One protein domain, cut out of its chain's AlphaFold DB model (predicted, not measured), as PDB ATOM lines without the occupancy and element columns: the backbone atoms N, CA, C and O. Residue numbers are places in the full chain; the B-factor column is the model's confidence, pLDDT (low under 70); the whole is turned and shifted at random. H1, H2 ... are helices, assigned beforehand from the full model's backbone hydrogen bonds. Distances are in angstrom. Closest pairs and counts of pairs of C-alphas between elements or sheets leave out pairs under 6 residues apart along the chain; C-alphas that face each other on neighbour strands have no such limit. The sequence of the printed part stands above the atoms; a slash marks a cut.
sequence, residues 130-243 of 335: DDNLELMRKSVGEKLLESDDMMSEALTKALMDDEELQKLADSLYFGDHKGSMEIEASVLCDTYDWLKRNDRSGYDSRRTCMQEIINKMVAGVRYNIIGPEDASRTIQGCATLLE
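What this domain is: This is residues 130 to 243 of the 335 residues of the protein "Hypothetical protein" of Leptocylindrus danicus (UniProt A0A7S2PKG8). Four helices lie side by side in a bundle: H5 and H6 fold back on each other in its middle, with H4 along H6 on one side and H1 along H6 on the other. H2 crosses H5 slantwise and folds back from H1, while the short H3 packs across the last part of H5. The printed part has 114 residues with six named helices, H1 to H6 in chain order, and no named strand; its class is all helix. It is compact, with a radius of gyration of the C-alphas of 13.1 A, and rounded, spanning 37 by 31 by 25 A.

How they stand to each other: The hub is H5, residues 203 to 222, which touches four other helices. H6, residues 228 to 241, forms a helical hairpin with H5, at a shallow tilt of 16 degrees, opposite ways; their closest C-alphas, of Met 217 and Ala 231, are 5.5 A apart. H2, residues 148 to 160, touches residues 211 to 219 of H5 at a steep tilt of 47 degrees, the same way, closest at the C-alphas of Ala 154 and Asn 215, 5.1 A. H3, residues 162 to 170, is about perpendicular to H5 at 87 degrees and touches its residues 215 to 220, closest at the C-alphas of Ala 169 and Gly 220, 5.1 A. H4, residues 180 to 197, touches H6 at a shallow tilt of 22 degrees, the same way, closest at the C-alphas of Glu 184 and Thr 234, 5.3 A. H4 and H5 are close but not clearly touching, their closest C-alphas, of Val 187 and Ile 213, being 7.6 A apart. H1, residues 131 to 143, touches H6 at a shallow tilt of 30 degrees, the same way, closest at the C-alphas of Met 136 and Pro 228, 4.9 A. H1 and H2, a helical hairpin, only just touch, with 3 pairs of C-alphas within 8 A; the closest, of Gly 141 and Asp 148, are 6.1 A apart. H1 and H4 are apart. In each of the six helices every O i to N i+4 pair is within hydrogen-bond range.

Where its parts are: H5 is 28.3 A from first to last C-alpha, beginning at C-alpha 203 (-33.211, -46.292, -21.160). H4 is 26.2 A, H6 20.0 A, H1 and H2 18.2 A each, and H3 12.0 A. H1 begins at C-alpha 131 (-62.924, -43.293, -30.813), and H6 ends at C-alpha 241 (-36.027, -50.661, -33.036).

The domain as a whole: The C-alphas farthest apart, of Asp 131 and Arg 200, are 38.3 A apart. The printed part has no cut. The link from H3 to H4, nine residues, is short; the other four links are tight. The mean pLDDT of the printed part is 86.5, and residues 173 to 178 are under 70.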
ATOM      1  N   ASP A 130     -62.901 -39.240 -28.755       80.88
ATOM      2  CA  ASP A 130     -62.238 -39.605 -30.005       80.88
ATOM      3  C   ASP A 130     -62.026 -41.127 -30.029       80.88
ATOM      4  O   ASP A 130     -61.055 -41.654 -29.478       80.88
ATOM      5  N   ASP A 131     -62.963 -41.835 -30.662       84.44
ATOM      6  CA  ASP A 131     -62.924 -43.293 -30.813       84.44
ATOM      7  C   ASP A 131     -61.643 -43.791 -31.506       84.44
ATOM      8  O   ASP A 131     -61.186 -44.900 -31.220       84.44
ATOM      9  N   ASN A 132     -61.018 -42.990 -32.381       87.50
ATOM     10  CA  ASN A 132     -59.766 -43.379 -33.033       87.50
ATOM     11  C   ASN A 132     -58.595 -43.307 -32.049       87.50
ATOM     12  O   ASN A 132     -57.752 -44.207 -32.029       87.50
ATOM     13  N   LEU A 133     -58.542 -42.264 -31.215       86.56
ATOM     14  CA  LEU A 133     -57.537 -42.158 -30.158       86.56
ATOM     15  C   LEU A 133     -57.714 -43.241 -29.090       86.56
ATOM     16  O   LEU A 133     -56.712 -43.805 -28.654       86.56
ATOM     17  N   GLU A 134     -58.946 -43.583 -28.711       87.25
ATOM     18  CA  GLU A 134     -59.208 -44.657 -27.742       87.25
ATOM     19  C   GLU A 134     -58.876 -46.045 -28.317       87.25
ATOM     20  O   GLU A 134     -58.239 -46.860 -27.641       87.25
ATOM     21  N   LEU A 135     -59.201 -46.303 -29.592       89.56
ATOM     22  CA  LEU A 135     -58.793 -47.520 -30.299       89.56
ATOM     23  C   LEU A 135     -57.263 -47.635 -30.384       89.56
ATOM     24  O   LEU A 135     -56.705 -48.692 -30.075       89.56
ATOM     25  N   MET A 136     -56.572 -46.547 -30.744       90.00
ATOM     26  CA  MET A 136     -55.110 -46.524 -30.785       90.00
ATOM     27  C   MET A 136     -54.509 -46.725 -29.386       90.00
ATOM     28  O   MET A 136     -53.575 -47.512 -29.242       90.00
ATOM     29  N   ARG A 137     -55.048 -46.063 -28.349       89.94
ATOM     30  CA  ARG A 137     -54.619 -46.217 -26.947       89.94
ATOM     31  C   ARG A 137     -54.701 -47.672 -26.513       89.94
ATOM     32  O   ARG A 137     -53.712 -48.208 -26.019       89.94
ATOM     33  N   LYS A 138     -55.840 -48.322 -26.766       91.06
ATOM     34  CA  LYS A 138     -56.035 -49.742 -26.474       91.06
ATOM     35  C   LYS A 138     -55.041 -50.620 -27.240       91.06
ATOM     36  O   LYS A 138     -54.341 -51.412 -26.617       91.06
ATOM     37  N   SER A 139     -54.917 -50.452 -28.561       88.50
ATOM     38  CA  SER A 139     -53.994 -51.283 -29.343       88.50
ATOM     39  C   SER A 139     -52.522 -51.057 -28.977       88.50
ATOM     40  O   SER A 139     -51.730 -51.978 -29.177       88.50
ATOM     41  N   VAL A 140     -52.117 -49.871 -28.515       88.50
ATOM     42  CA  VAL A 140     -50.739 -49.639 -28.050       88.50
ATOM     43  C   VAL A 140     -50.523 -50.288 -26.683       88.50
ATOM     44  O   VAL A 140     -49.539 -51.006 -26.533       88.50
ATOM     45  N   GLY A 141     -51.457 -50.123 -25.738       85.94
ATOM     46  CA  GLY A 141     -51.382 -50.745 -24.409       85.94
ATOM     47  C   GLY A 141     -51.344 -52.279 -24.448       85.94
ATOM     48  O   GLY A 141     -50.604 -52.898 -23.692       85.94
ATOM     49  N   GLU A 142     -52.066 -52.906 -25.384       86.81
ATOM     50  CA  GLU A 142     -52.018 -54.363 -25.592       86.81
ATOM     51  C   GLU A 142     -50.674 -54.847 -26.176       86.81
ATOM     52  O   GLU A 142     -50.239 -55.961 -25.885       86.81
ATOM     53  N   LYS A 143     -49.994 -54.025 -26.991       85.81
ATOM     54  CA  LYS A 143     -48.792 -54.424 -27.751       85.81
ATOM     55  C   LYS A 143     -47.469 -53.993 -27.113       85.81
ATOM     56  O   LYS A 143     -46.445 -54.621 -27.380       85.81
ATOM     57  N   LEU A 144     -47.462 -52.943 -26.292       85.06
ATOM     58  CA  LEU A 144     -46.260 -52.326 -25.727       85.06
ATOM     59  C   LEU A 144     -46.359 -52.222 -24.201       85.06
ATOM     60  O   LEU A 144     -47.164 -51.456 -23.668       85.06
ATOM     61  N   LEU A 145     -45.488 -52.951 -23.504       79.56
ATOM     62  CA  LEU A 145     -45.401 -52.911 -22.045       79.56
ATOM     63  C   LEU A 145     -44.846 -51.550 -21.586       79.56
ATOM     64  O   LEU A 145     -44.047 -50.929 -22.286       79.56
ATOM     65  N   GLU A 146     -45.287 -51.079 -20.416       77.69
ATOM     66  CA  GLU A 146     -44.933 -49.760 -19.847       77.69
ATOM     67  C   GLU A 146     -45.327 -48.543 -20.724       77.69
ATOM     68  O   GLU A 146     -44.835 -47.431 -20.519       77.69
ATOM     69  N   SER A 147     -46.237 -48.717 -21.695       84.38
ATOM     70  CA  SER A 147     -46.687 -47.628 -22.579       84.38
ATOM     71  C   SER A 147     -47.765 -46.718 -21.993       84.38
ATOM     72  O   SER A 147     -47.905 -45.591 -22.470       84.38
ATOM     73  N   ASP A 148     -48.492 -47.158 -20.963       87.00
ATOM     74  CA  ASP A 148     -49.663 -46.456 -20.419       87.00
ATOM     75  C   ASP A 148     -49.356 -45.019 -19.978       87.00
ATOM     76  O   ASP A 148     -50.103 -44.099 -20.319       87.00
ATOM     77  N   ASP A 149     -48.232 -44.799 -19.290       90.56
ATOM     78  CA  ASP A 149     -47.779 -43.463 -18.886       90.56
ATOM     79  C   ASP A 149     -47.507 -42.572 -20.107       90.56
ATOM     80  O   ASP A 149     -47.929 -41.416 -20.150       90.56
ATOM     81  N   MET A 150     -46.821 -43.118 -21.118       91.25
ATOM     82  CA  MET A 150     -46.442 -42.380 -22.327       91.25
ATOM     83  C   MET A 150     -47.661 -42.037 -23.189       91.25
ATOM     84  O   MET A 150     -47.760 -40.929 -23.718       91.25
ATOM     85  N   MET A 151     -48.618 -42.965 -23.295       90.69
ATOM     86  CA  MET A 151     -49.908 -42.741 -23.950       90.69
ATOM     87  C   MET A 151     -50.751 -41.710 -23.193       90.69
ATOM     88  O   MET A 151     -51.331 -40.825 -23.819       90.69
ATOM     89  N   SER A 152     -50.793 -41.779 -21.861       90.69
ATOM     90  CA  SER A 152     -51.549 -40.837 -21.024       90.69
ATOM     91  C   SER A 152     -50.986 -39.417 -21.115       90.69
ATOM     92  O   SER A 152     -51.750 -38.460 -21.261       90.69
ATOM     93  N   GLU A 153     -49.657 -39.270 -21.103       90.75
ATOM     94  CA  GLU A 153     -48.974 -37.995 -21.348       90.75
ATOM     95  C   GLU A 153     -49.301 -37.450 -22.748       90.75
ATOM     96  O   GLU A 153     -49.691 -36.290 -22.883       90.75
ATOM     97  N   ALA A 154     -49.219 -38.293 -23.783       90.25
ATOM     98  CA  ALA A 154     -49.457 -37.890 -25.167       90.25
ATOM     99  C   ALA A 154     -50.909 -37.464 -25.435       90.25
ATOM    100  O   ALA A 154     -51.141 -36.467 -26.117       90.25
ATOM    101  N   LEU A 155     -51.888 -38.182 -24.875       89.50
ATOM    102  CA  LEU A 155     -53.311 -37.839 -24.975       89.50
ATOM    103  C   LEU A 155     -53.634 -36.559 -24.201       89.50
ATOM    104  O   LEU A 155     -54.308 -35.678 -24.731       89.50
ATOM    105  N   THR A 156     -53.091 -36.407 -22.989       88.25
ATOM    106  CA  THR A 156     -53.233 -35.168 -22.207       88.25
ATOM    107  C   THR A 156     -52.650 -33.981 -22.971       88.25
ATOM    108  O   THR A 156     -53.305 -32.951 -23.109       88.25
ATOM    109  N   LYS A 157     -51.446 -34.134 -23.538       86.50
ATOM    110  CA  LYS A 157     -50.808 -33.103 -24.358       86.50
ATOM    111  C   LYS A 157     -51.635 -32.764 -25.597       86.50
ATOM    112  O   LYS A 157     -51.801 -31.585 -25.898       86.50
ATOM    113  N   ALA A 158     -52.185 -33.771 -26.275       85.12
ATOM    114  CA  ALA A 158     -53.049 -33.548 -27.424       85.12
ATOM    115  C   ALA A 158     -54.276 -32.706 -27.065       85.12
ATOM    116  O   ALA A 158     -54.583 -31.773 -27.792       85.12
ATOM    117  N   LEU A 159     -54.940 -32.982 -25.941       81.38
ATOM    118  CA  LEU A 159     -56.130 -32.242 -25.509       81.38
ATOM    119  C   LEU A 159     -55.837 -30.826 -24.970       81.38
ATOM    120  O   LEU A 159     -56.773 -30.044 -24.810       81.38
ATOM    121  N   MET A 160     -54.576 -30.494 -24.663       80.88
ATOM    122  CA  MET A 160     -54.200 -29.225 -24.024       80.88
ATOM    123  C   MET A 160     -53.468 -28.228 -24.934       80.88
ATOM    124  O   MET A 160     -53.553 -27.029 -24.672       80.88
ATOM    125  N   ASP A 161     -52.742 -28.683 -25.961       76.88
ATOM    126  CA  ASP A 161     -51.879 -27.823 -26.787       76.88
ATOM    127  C   ASP A 161     -52.047 -28.099 -28.291       76.88
ATOM    128  O   ASP A 161     -51.254 -28.802 -28.923       76.88
ATOM    129  N   ASP A 162     -53.098 -27.518 -28.875       77.62
ATOM    130  CA  ASP A 162     -53.396 -27.635 -30.308       77.62
ATOM    131  C   ASP A 162     -52.298 -27.016 -31.207       77.62
ATOM    132  O   ASP A 162     -52.130 -27.455 -32.346       77.62
ATOM    133  N   GLU A 163     -51.519 -26.026 -30.740       84.44
ATOM    134  CA  GLU A 163     -50.480 -25.389 -31.569       84.44
ATOM    135  C   GLU A 163     -49.220 -26.263 -31.669       84.44
ATOM    136  O   GLU A 163     -48.636 -26.396 -32.749       84.44
ATOM    137  N   GLU A 164     -48.783 -26.885 -30.570       83.50
ATOM    138  CA  GLU A 164     -47.737 -27.909 -30.634       83.50
ATOM    139  C   GLU A 164     -48.219 -29.179 -31.340       83.50
ATOM    140  O   GLU A 164     -47.450 -29.773 -32.101       83.50
ATOM    141  N   LEU A 165     -49.484 -29.576 -31.160       80.88
ATOM    142  CA  LEU A 165     -50.019 -30.760 -31.828       80.88
ATOM    143  C   LEU A 165     -50.088 -30.583 -33.350       80.88
ATOM    144  O   LEU A 165     -49.685 -31.494 -34.075       80.88
ATOM    145  N   GLN A 166     -50.503 -29.413 -33.848       83.31
ATOM    146  CA  GLN A 166     -50.477 -29.122 -35.283       83.31
ATOM    147  C   GLN A 166     -49.050 -29.208 -35.840       83.31
ATOM    148  O   GLN A 166     -48.833 -29.853 -36.861       83.31
ATOM    149  N   LYS A 167     -48.043 -28.663 -35.138       85.94
ATOM    150  CA  LYS A 167     -46.628 -28.770 -35.553       85.94
ATOM    151  C   LYS A 167     -46.138 -30.222 -35.593       85.94
ATOM    152  O   LYS A 167     -45.328 -30.571 -36.454       85.94
ATOM    153  N   LEU A 168     -46.607 -31.078 -34.681       83.25
ATOM    154  CA  LEU A 168     -46.298 -32.512 -34.683       83.25
ATOM    155  C   LEU A 168     -46.956 -33.232 -35.870       83.25
ATOM    156  O   LEU A 168     -46.284 -34.029 -36.527       83.25
ATOM    157  N   ALA A 169     -48.210 -32.916 -36.190       80.50
ATOM    158  CA  ALA A 169     -48.909 -33.427 -37.368       80.50
ATOM    159  C   ALA A 169     -48.261 -32.966 -38.685       80.50
ATOM    160  O   ALA A 169     -47.946 -33.797 -39.539       80.50
ATOM    161  N   ASP A 170     -47.943 -31.678 -38.810       82.81
ATOM    162  CA  ASP A 170     -47.194 -31.118 -39.941       82.81
ATOM    163  C   ASP A 170     -45.821 -31.800 -40.093       82.81
ATOM    164  O   ASP A 170     -45.328 -31.987 -41.206       82.81
ATOM    165  N   SER A 171     -45.206 -32.244 -38.986       82.44
ATOM    166  CA  SER A 171     -43.935 -32.982 -39.018       82.44
ATOM    167  C   SER A 171     -44.034 -34.385 -39.631       82.44
ATOM    168  O   SER A 171     -43.000 -34.900 -40.061       82.44
ATOM    169  N   LEU A 172     -45.238 -34.974 -39.699       76.44
ATOM    170  CA  LEU A 172     -45.551 -36.197 -40.455       76.44
ATOM    171  C   LEU A 172     -45.959 -35.898 -41.906       76.44
ATOM    172  O   LEU A 172     -45.856 -36.762 -42.777       76.44
ATOM    173  N   TYR A 173     -46.417 -34.678 -42.181       67.12
ATOM    174  CA  TYR A 173     -46.915 -34.259 -43.486       67.12
ATOM    175  C   TYR A 173     -45.770 -33.770 -44.394       67.12
ATOM    176  O   TYR A 173     -45.672 -32.593 -44.735       67.12
ATOM    177  N   PHE A 174     -44.878 -34.669 -44.839       65.75
ATOM    178  CA  PHE A 174     -43.720 -34.293 -45.682       65.75
ATOM    179  C   PHE A 174     -44.052 -33.933 -47.164       65.75
ATOM    180  O   PHE A 174     -43.192 -34.018 -48.043       65.75
ATOM    181  N   GLY A 175     -45.274 -33.457 -47.442       59.31
ATOM    182  CA  GLY A 175     -45.646 -32.734 -48.669       59.31
ATOM    183  C   GLY A 175     -46.582 -33.468 -49.637       59.31
ATOM    184  O   GLY A 175     -47.637 -32.931 -49.960       59.31
ATOM    185  N   ASP A 176     -46.210 -34.663 -50.109       54.12
ATOM    186  CA  ASP A 176     -46.949 -35.431 -51.144       54.12
ATOM    187  C   ASP A 176     -47.135 -36.912 -50.747       54.12
ATOM    188  O   ASP A 176     -47.065 -37.806 -51.590       54.12
ATOM    189  N   HIS A 177     -47.339 -37.191 -49.453       57.53
ATOM    190  CA  HIS A 177     -47.544 -38.567 -48.982       57.53
ATOM    191  C   HIS A 177     -48.925 -39.077 -49.324       57.53
ATOM    192  O   HIS A 177     -49.938 -38.503 -48.932       57.53
ATOM    193  N   LYS A 178     -48.941 -40.185 -50.062       62.97
ATOM    194  CA  LYS A 178     -50.165 -40.806 -50.580       62.97
ATOM    195  C   LYS A 178     -50.545 -42.082 -49.838       62.97
ATOM    196  O   LYS A 178     -51.580 -42.665 -50.145       62.97
ATOM    197  N   GLY A 179     -49.724 -42.524 -48.883       78.88
ATOM    198  CA  GLY A 179     -49.931 -43.784 -48.184       78.88
ATOM    199  C   GLY A 179     -49.399 -43.787 -46.757       78.88
ATOM    200  O   GLY A 179     -48.295 -43.324 -46.478       78.88
ATOM    201  N   SER A 180     -50.180 -44.410 -45.880       87.81
ATOM    202  CA  SER A 180     -49.864 -44.667 -44.473       87.81
ATOM    203  C   SER A 180     -48.485 -45.325 -44.267       87.81
ATOM    204  O   SER A 180     -47.720 -44.938 -43.385       87.81
ATOM    205  N   MET A 181     -48.091 -46.246 -45.158       89.19
ATOM    206  CA  MET A 181     -46.786 -46.918 -45.092       89.19
ATOM    207  C   MET A 181     -45.585 -45.996 -45.401       89.19
ATOM    208  O   MET A 181     -44.473 -46.274 -44.958       89.19
ATOM    209  N   GLU A 182     -45.763 -44.886 -46.128       89.56
ATOM    210  CA  GLU A 182     -44.686 -43.895 -46.317       89.56
ATOM    211  C   GLU A 182     -44.409 -43.117 -45.024       89.56
ATOM    212  O   GLU A 182     -43.255 -42.785 -44.734       89.56
ATOM    213  N   ILE A 183     -45.456 -42.886 -44.225       91.19
ATOM    214  CA  ILE A 183     -45.353 -42.316 -42.880       91.19
ATOM    215  C   ILE A 183     -44.646 -43.327 -41.969       91.19
ATOM    216  O   ILE A 183     -43.622 -42.976 -41.385       91.19
ATOM    217  N   GLU A 184     -45.091 -44.592 -41.936       91.94
ATOM    218  CA  GLU A 184     -44.432 -45.676 -41.181       91.94
ATOM    219  C   GLU A 184     -42.932 -45.768 -41.526       91.94
ATOM    220  O   GLU A 184     -42.076 -45.695 -40.643       91.94
ATOM    221  N   ALA A 185     -42.585 -45.848 -42.815       92.00
ATOM    222  CA  ALA A 185     -41.198 -45.932 -43.271       92.00
ATOM    223  C   ALA A 185     -40.364 -44.694 -42.892       92.00
ATOM    224  O   ALA A 185     -39.181 -44.826 -42.570       92.00
ATOM    225  N   SER A 186     -40.958 -43.499 -42.910       91.25
ATOM    226  CA  SER A 186     -40.267 -42.255 -42.550       91.25
ATOM    227  C   SER A 186     -40.036 -42.139 -41.040       91.25
ATOM    228  O   SER A 186     -38.936 -41.784 -40.621       91.25
ATOM    229  N   VAL A 187     -41.022 -42.513 -40.219       92.38
ATOM    230  CA  VAL A 187     -40.923 -42.509 -38.748       92.38
ATOM    231  C   VAL A 187     -39.944 -43.584 -38.261       92.38
ATOM    232  O   VAL A 187     -39.085 -43.301 -37.421       92.38
ATOM    233  N   LEU A 188     -39.979 -44.787 -38.848       92.56
ATOM    234  CA  LEU A 188     -38.977 -45.830 -38.599       92.56
ATOM    235  C   LEU A 188     -37.572 -45.383 -39.022       92.56
ATOM    236  O   LEU A 188     -36.607 -45.693 -38.323       92.56
ATOM    237  N   CYS A 189     -37.435 -44.628 -40.118       91.94
ATOM    238  CA  CYS A 189     -36.136 -44.090 -40.506       91.94
ATOM    239  C   CYS A 189     -35.619 -43.053 -39.509       91.94
ATOM    240  O   CYS A 189     -34.463 -43.159 -39.112       91.94
ATOM    241  N   ASP A 190     -36.437 -42.077 -39.097       91.12
ATOM    242  CA  ASP A 190     -36.038 -41.068 -38.104       91.12
ATOM    243  C   ASP A 190     -35.620 -41.750 -36.780       91.12
ATOM    244  O   ASP A 190     -34.598 -41.392 -36.191       91.12
ATOM    245  N   THR A 191     -36.337 -42.805 -36.370       92.00
ATOM    246  CA  THR A 191     -36.013 -43.648 -35.197       92.00
ATOM    247  C   THR A 191     -34.681 -44.388 -35.366       92.00
ATOM    248  O   THR A 191     -33.835 -44.390 -34.472       92.00
ATOM    249  N   TYR A 192     -34.454 -45.001 -36.529       90.06
ATOM    250  CA  TYR A 192     -33.230 -45.744 -36.831       90.06
ATOM    251  C   TYR A 192     -31.996 -44.832 -36.946       90.06
ATOM    252  O   TYR A 192     -30.903 -45.182 -36.493       90.06
ATOM    253  N   ASP A 193     -32.168 -43.638 -37.508       89.00
ATOM    254  CA  ASP A 193     -31.138 -42.604 -37.572       89.00
ATOM    255  C   ASP A 193     -30.832 -42.014 -36.190       89.00
ATOM    256  O   ASP A 193     -29.669 -41.726 -35.894       89.00
ATOM    257  N   TRP A 194     -31.844 -41.861 -35.330       90.69
ATOM    258  CA  TRP A 194     -31.645 -41.508 -33.926       90.69
ATOM    259  C   TRP A 194     -30.832 -42.589 -33.208       90.69
ATOM    260  O   TRP A 194     -29.830 -42.254 -32.576       90.69
ATOM    261  N   LEU A 195     -31.180 -43.870 -33.375       89.44
ATOM    262  CA  LEU A 195     -30.460 -44.994 -32.768       89.44
ATOM    263  C   LEU A 195     -28.988 -45.020 -33.205       89.44
ATOM    264  O   LEU A 195     -28.105 -45.088 -32.359       89.44
ATOM    265  N   LYS A 196     -28.698 -44.847 -34.502       86.38
ATOM    266  CA  LYS A 196     -27.318 -44.754 -35.023       86.38
ATOM    267  C   LYS A 196     -26.478 -43.645 -34.384       86.38
ATOM    268  O   LYS A 196     -25.265 -43.793 -34.263       86.38
ATOM    269  N   ARG A 197     -27.096 -42.518 -34.020       87.56
ATOM    270  CA  ARG A 197     -26.420 -41.387 -33.354       87.56
ATOM    271  C   ARG A 197     -26.290 -41.604 -31.843       87.56
ATOM    272  O   ARG A 197     -25.416 -41.008 -31.223       87.56
ATOM    273  N   ASN A 198     -27.139 -42.459 -31.271       86.62
ATOM    274  CA  ASN A 198     -27.332 -42.667 -29.837       86.62
ATOM    275  C   ASN A 198     -27.160 -44.147 -29.433       86.62
ATOM    276  O   ASN A 198     -27.813 -44.620 -28.505       86.62
ATOM    277  N   ASP A 199     -26.265 -44.874 -30.108       72.38
ATOM    278  CA  ASP A 199     -26.082 -46.337 -30.015       72.38
ATOM    279  C   ASP A 199     -25.812 -46.847 -28.580       72.38
ATOM    280  O   ASP A 199     -26.144 -47.972 -28.218       72.38
ATOM    281  N   ARG A 200     -25.268 -45.978 -27.715       71.00
ATOM    282  CA  ARG A 200     -24.993 -46.245 -26.288       71.00
ATOM    283  C   ARG A 200     -25.924 -45.512 -25.316       71.00
ATOM    284  O   ARG A 200     -25.580 -45.352 -24.146       71.00
ATOM    285  N   SER A 201     -27.056 -45.004 -25.790       77.31
ATOM    286  CA  SER A 201     -28.005 -44.278 -24.945       77.31
ATOM    287  C   SER A 201     -28.664 -45.185 -23.906       77.31
ATOM    288  O   SER A 201     -29.046 -46.321 -24.196       77.31
ATOM    289  N   GLY A 202     -28.791 -44.660 -22.684       82.31
ATOM    290  CA  GLY A 202     -29.532 -45.311 -21.609       82.31
ATOM    291  C   GLY A 202     -31.041 -45.322 -21.867       82.31
ATOM    292  O   GLY A 202     -31.537 -44.624 -22.756       82.31
ATOM    293  N   TYR A 203     -31.761 -46.099 -21.054       84.06
ATOM    294  CA  TYR A 203     -33.211 -46.292 -21.160       84.06
ATOM    295  C   TYR A 203     -33.981 -44.967 -21.252       84.06
ATOM    296  O   TYR A 203     -34.789 -44.795 -22.161       84.06
ATOM    297  N   ASP A 204     -33.648 -43.993 -20.403       87.00
ATOM    298  CA  ASP A 204     -34.339 -42.699 -20.328       87.00
ATOM    299  C   ASP A 204     -34.340 -41.943 -21.663       87.00
ATOM    300  O   ASP A 204     -35.371 -41.436 -22.094       87.00
ATOM    301  N   SER A 205     -33.207 -41.914 -22.375       89.12
ATOM    302  CA  SER A 205     -33.114 -41.242 -23.678       89.12
ATOM    303  C   SER A 205     -33.914 -41.969 -24.760       89.12
ATOM    304  O   SER A 205     -34.508 -41.321 -25.624       89.12
ATOM    305  N   ARG A 206     -33.963 -43.309 -24.705       90.50
ATOM    306  CA  ARG A 206     -34.820 -44.113 -25.589       90.50
ATOM    307  C   ARG A 206     -36.298 -43.866 -25.275       90.50
ATOM    308  O   ARG A 206     -37.081 -43.726 -26.207       90.50
ATOM    309  N   ARG A 207     -36.667 -43.712 -23.994       90.56
ATOM    310  CA  ARG A 207     -38.020 -43.326 -23.548       90.56
ATOM    311  C   ARG A 207     -38.403 -41.928 -24.033       90.56
ATOM    312  O   ARG A 207     -39.510 -41.763 -24.524       90.56
ATOM    313  N   THR A 208     -37.499 -40.944 -23.996       91.69
ATOM    314  CA  THR A 208     -37.754 -39.616 -24.593       91.69
ATOM    315  C   THR A 208     -37.997 -39.708 -26.102       91.69
ATOM    316  O   THR A 208     -38.964 -39.137 -26.599       91.69
ATOM    317  N   CYS A 209     -37.171 -40.465 -26.835       91.88
ATOM    318  CA  CYS A 209     -37.380 -40.694 -28.269       91.88
ATOM    319  C   CYS A 209     -38.733 -41.377 -28.544       91.88
ATOM    320  O   CYS A 209     -39.468 -40.962 -29.439       91.88
ATOM    321  N   MET A 210     -39.098 -42.367 -27.727       92.75
ATOM    322  CA  MET A 210     -40.375 -43.066 -27.825       92.75
ATOM    323  C   MET A 210     -41.576 -42.153 -27.529       92.75
ATOM    324  O   MET A 210     -42.557 -42.183 -28.271       92.75
ATOM    325  N   GLN A 211     -41.475 -41.275 -26.525       93.56
ATOM    326  CA  GLN A 211     -42.492 -40.265 -26.223       93.56
ATOM    327  C   GLN A 211     -42.711 -39.315 -27.407       93.56
ATOM    328  O   GLN A 211     -43.852 -39.035 -27.768       93.56
ATOM    329  N   GLU A 212     -41.644 -38.844 -28.065       92.00
ATOM    330  CA  GLU A 212     -41.776 -38.017 -29.273       92.00
ATOM    331  C   GLU A 212     -42.489 -38.751 -30.418       92.00
ATOM    332  O   GLU A 212     -43.254 -38.131 -31.159       92.00
ATOM    333  N   ILE A 213     -42.239 -40.052 -30.582       93.69
ATOM    334  CA  ILE A 213     -42.882 -40.881 -31.610       93.69
ATOM    335  C   ILE A 213     -44.371 -41.050 -31.295       93.69
ATOM    336  O   ILE A 213     -45.202 -40.788 -32.164       93.69
ATOM    337  N   ILE A 214     -44.719 -41.401 -30.054       93.62
ATOM    338  CA  ILE A 214     -46.113 -41.523 -29.607       93.62
ATOM    339  C   ILE A 214     -46.849 -40.183 -29.765       93.62
ATOM    340  O   ILE A 214     -47.917 -40.150 -30.370       93.62
ATOM    341  N   ASN A 215     -46.252 -39.066 -29.330       92.88
ATOM    342  CA  ASN A 215     -46.829 -37.724 -29.479       92.88
ATOM    343  C   ASN A 215     -47.132 -37.381 -30.952       92.88
ATOM    344  O   ASN A 215     -48.201 -36.849 -31.255       92.88
ATOM    345  N   LYS A 216     -46.224 -37.711 -31.884       91.69
ATOM    346  CA  LYS A 216     -46.455 -37.533 -33.331       91.69
ATOM    347  C   LYS A 216     -47.599 -38.411 -33.832       91.69
ATOM    348  O   LYS A 216     -48.442 -37.930 -34.577       91.69
ATOM    349  N   MET A 217     -47.642 -39.678 -33.430       93.00
ATOM    350  CA  MET A 217     -48.676 -40.623 -33.867       93.00
ATOM    351  C   MET A 217     -50.069 -40.241 -33.340       93.00
ATOM    352  O   MET A 217     -51.016 -40.226 -34.120       93.00
ATOM    353  N   VAL A 218     -50.181 -39.810 -32.076       92.19
ATOM    354  CA  VAL A 218     -51.408 -39.220 -31.501       92.19
ATOM    355  C   VAL A 218     -51.858 -37.989 -32.291       92.19
ATOM    356  O   VAL A 218     -53.029 -37.904 -32.661       92.19
ATOM    357  N   ALA A 219     -50.942 -37.069 -32.619       90.50
ATOM    358  CA  ALA A 219     -51.253 -35.925 -33.479       90.50
ATOM    359  C   ALA A 219     -51.785 -36.380 -34.849       90.50
ATOM    360  O   ALA A 219     -52.839 -35.934 -35.298       90.50
ATOM    361  N   GLY A 220     -51.080 -37.311 -35.495       89.12
ATOM    362  CA  GLY A 220     -51.439 -37.838 -36.807       89.12
ATOM    363  C   GLY A 220     -52.817 -38.505 -36.849       89.12
ATOM    364  O   GLY A 220     -53.524 -38.332 -37.839       89.12
ATOM    365  N   VAL A 221     -53.220 -39.215 -35.789       91.12
ATOM    366  CA  VAL A 221     -54.564 -39.811 -35.684       91.12
ATOM    367  C   VAL A 221     -55.631 -38.741 -35.448       91.12
ATOM    368  O   VAL A 221     -56.619 -38.723 -36.179       91.12
ATOM    369  N   ARG A 222     -55.421 -37.797 -34.517       88.12
ATOM    370  CA  ARG A 222     -56.405 -36.730 -34.225       88.12
ATOM    371  C   ARG A 222     -56.670 -35.816 -35.429       88.12
ATOM    372  O   ARG A 222     -57.801 -35.390 -35.640       88.12
ATOM    373  N   TYR A 223     -55.653 -35.545 -36.249       87.44
ATOM    374  CA  TYR A 223     -55.807 -34.800 -37.509       87.44
ATOM    375  C   TYR A 223     -56.138 -35.689 -38.726       87.44
ATOM    376  O   TYR A 223     -56.156 -35.195 -39.852       87.44
ATOM    377  N   ASN A 224     -56.416 -36.984 -38.520       87.56
ATOM    378  CA  ASN A 224     -56.794 -37.954 -39.555       87.56
ATOM    379  C   ASN A 224     -55.792 -38.051 -40.734       87.56
ATOM    380  O   ASN A 224     -56.170 -38.243 -41.891       87.56
ATOM    381  N   ILE A 225     -54.498 -37.901 -40.434       88.12
ATOM    382  CA  ILE A 225     -53.369 -38.065 -41.369       88.12
ATOM    383  C   ILE A 225     -52.988 -39.548 -41.492       88.12
ATOM    384  O   ILE A 225     -52.583 -40.008 -42.560       88.12
ATOM    385  N   ILE A 226     -53.112 -40.302 -40.397       90.69
ATOM    386  CA  ILE A 226     -52.819 -41.736 -40.307       90.69
ATOM    387  C   ILE A 226     -53.935 -42.438 -39.526       90.69
ATOM    388  O   ILE A 226     -54.454 -41.894 -38.554       90.69
ATOM    389  N   GLY A 227     -54.317 -43.644 -39.951       91.12
ATOM    390  CA  GLY A 227     -55.324 -44.440 -39.245       91.12
ATOM    391  C   GLY A 227     -54.787 -45.005 -37.921       91.12
ATOM    392  O   GLY A 227     -53.593 -45.308 -37.839       91.12
ATOM    393  N   PRO A 228     -55.641 -45.214 -36.901       92.31
ATOM    394  CA  PRO A 228     -55.208 -45.655 -35.571       92.31
ATOM    395  C   PRO A 228     -54.445 -46.987 -35.596       92.31
ATOM    396  O   PRO A 228     -53.415 -47.114 -34.944       92.31
ATOM    397  N   GLU A 229     -54.867 -47.942 -36.428       91.25
ATOM    398  CA  GLU A 229     -54.179 -49.231 -36.610       91.25
ATOM    399  C   GLU A 229     -52.759 -49.094 -37.176       91.25
ATOM    400  O   GLU A 229     -51.841 -49.802 -36.760       91.25
ATOM    401  N   ASP A 230     -52.554 -48.182 -38.130       91.75
ATOM    402  CA  ASP A 230     -51.238 -47.951 -38.734       91.75
ATOM    403  C   ASP A 230     -50.328 -47.128 -37.827       91.75
ATOM    404  O   ASP A 230     -49.119 -47.369 -37.779       91.75
ATOM    405  N   ALA A 231     -50.904 -46.203 -37.061       93.06
ATOM    406  CA  ALA A 231     -50.206 -45.489 -36.008       93.06
ATOM    407  C   ALA A 231     -49.716 -46.469 -34.927       93.06
ATOM    408  O   ALA A 231     -48.516 -46.525 -34.663       93.06
ATOM    409  N   SER A 232     -50.589 -47.334 -34.393       92.75
ATOM    410  CA  SER A 232     -50.214 -48.394 -33.443       92.75
ATOM    411  C   SER A 232     -49.132 -49.325 -34.000       92.75
ATOM    412  O   SER A 232     -48.166 -49.635 -33.304       92.75
ATOM    413  N   ARG A 233     -49.244 -49.732 -35.272       91.50
ATOM    414  CA  ARG A 233     -48.243 -50.549 -35.986       91.50
ATOM    415  C   ARG A 233     -46.882 -49.848 -36.082       91.50
ATOM    416  O   ARG A 233     -45.853 -50.469 -35.819       91.50
ATOM    417  N   THR A 234     -46.885 -48.555 -36.405       93.25
ATOM    418  CA  THR A 234     -45.679 -47.718 -36.490       93.25
ATOM    419  C   THR A 234     -45.017 -47.581 -35.118       93.25
ATOM    420  O   THR A 234     -43.811 -47.795 -35.000       93.25
ATOM    421  N   ILE A 235     -45.801 -47.320 -34.062       93.75
ATOM    422  CA  ILE A 235     -45.339 -47.288 -32.663       93.75
ATOM    423  C   ILE A 235     -44.683 -48.624 -32.288       93.75
ATOM    424  O   ILE A 235     -43.563 -48.628 -31.781       93.75
ATOM    425  N   GLN A 236     -45.321 -49.760 -32.589       92.06
ATOM    426  CA  GLN A 236     -44.787 -51.097 -32.295       92.06
ATOM    427  C   GLN A 236     -43.454 -51.357 -33.029       92.06
ATOM    428  O   GLN A 236     -42.496 -51.868 -32.442       92.06
ATOM    429  N   GLY A 237     -43.340 -50.948 -34.298       91.25
ATOM    430  CA  GLY A 237     -42.091 -51.035 -35.060       91.25
ATOM    431  C   GLY A 237     -40.973 -50.147 -34.494       91.25
ATOM    432  O   GLY A 237     -39.825 -50.580 -34.395       91.25
ATOM    433  N   CYS A 238     -41.297 -48.931 -34.055       92.62
ATOM    434  CA  CYS A 238     -40.357 -48.036 -33.380       92.62
ATOM    435  C   CYS A 238     -39.892 -48.586 -32.025       92.62
ATOM    436  O   CYS A 238     -38.692 -48.590 -31.752       92.62
ATOM    437  N   ALA A 239     -40.814 -49.117 -31.216       91.44
ATOM    438  CA  ALA A 239     -40.511 -49.800 -29.962       91.44
ATOM    439  C   ALA A 239     -39.536 -50.968 -30.174       91.44
ATOM    440  O   ALA A 239     -38.553 -51.097 -29.445       91.44
ATOM    441  N   THR A 240     -39.760 -51.757 -31.231       90.25
ATOM    442  CA  THR A 240     -38.876 -52.855 -31.649       90.25
ATOM    443  C   THR A 240     -37.460 -52.357 -31.951       90.25
ATOM    444  O   THR A 240     -36.486 -52.939 -31.480       90.25
ATOM    445  N   LEU A 241     -37.328 -51.258 -32.706       90.06
ATOM    446  CA  LEU A 241     -36.027 -50.661 -33.036       90.06
ATOM    447  C   LEU A 241     -35.304 -50.071 -31.816       90.06
ATOM    448  O   LEU A 241     -34.075 -50.082 -31.783       90.06
ATOM    449  N   LEU A 242     -36.046 -49.553 -30.836       89.56
ATOM    450  CA  LEU A 242     -35.511 -48.993 -29.591       89.56
ATOM    451  C   LEU A 242     -35.283 -50.055 -28.492       89.56
ATOM    452  O   LEU A 242     -34.775 -49.720 -27.420       89.56
ATOM    453  N   GLU A 243     -35.586 -51.327 -28.772       87.31
ATOM    454  CA  GLU A 243     -35.467 -52.477 -27.859       87.31
ATOM    455  C   GLU A 243     -36.344 -52.359 -26.593       87.31
ATOM    456  O   GLU A 243     -35.924 -52.728 -25.495       87.31
TER     457      GLU A 243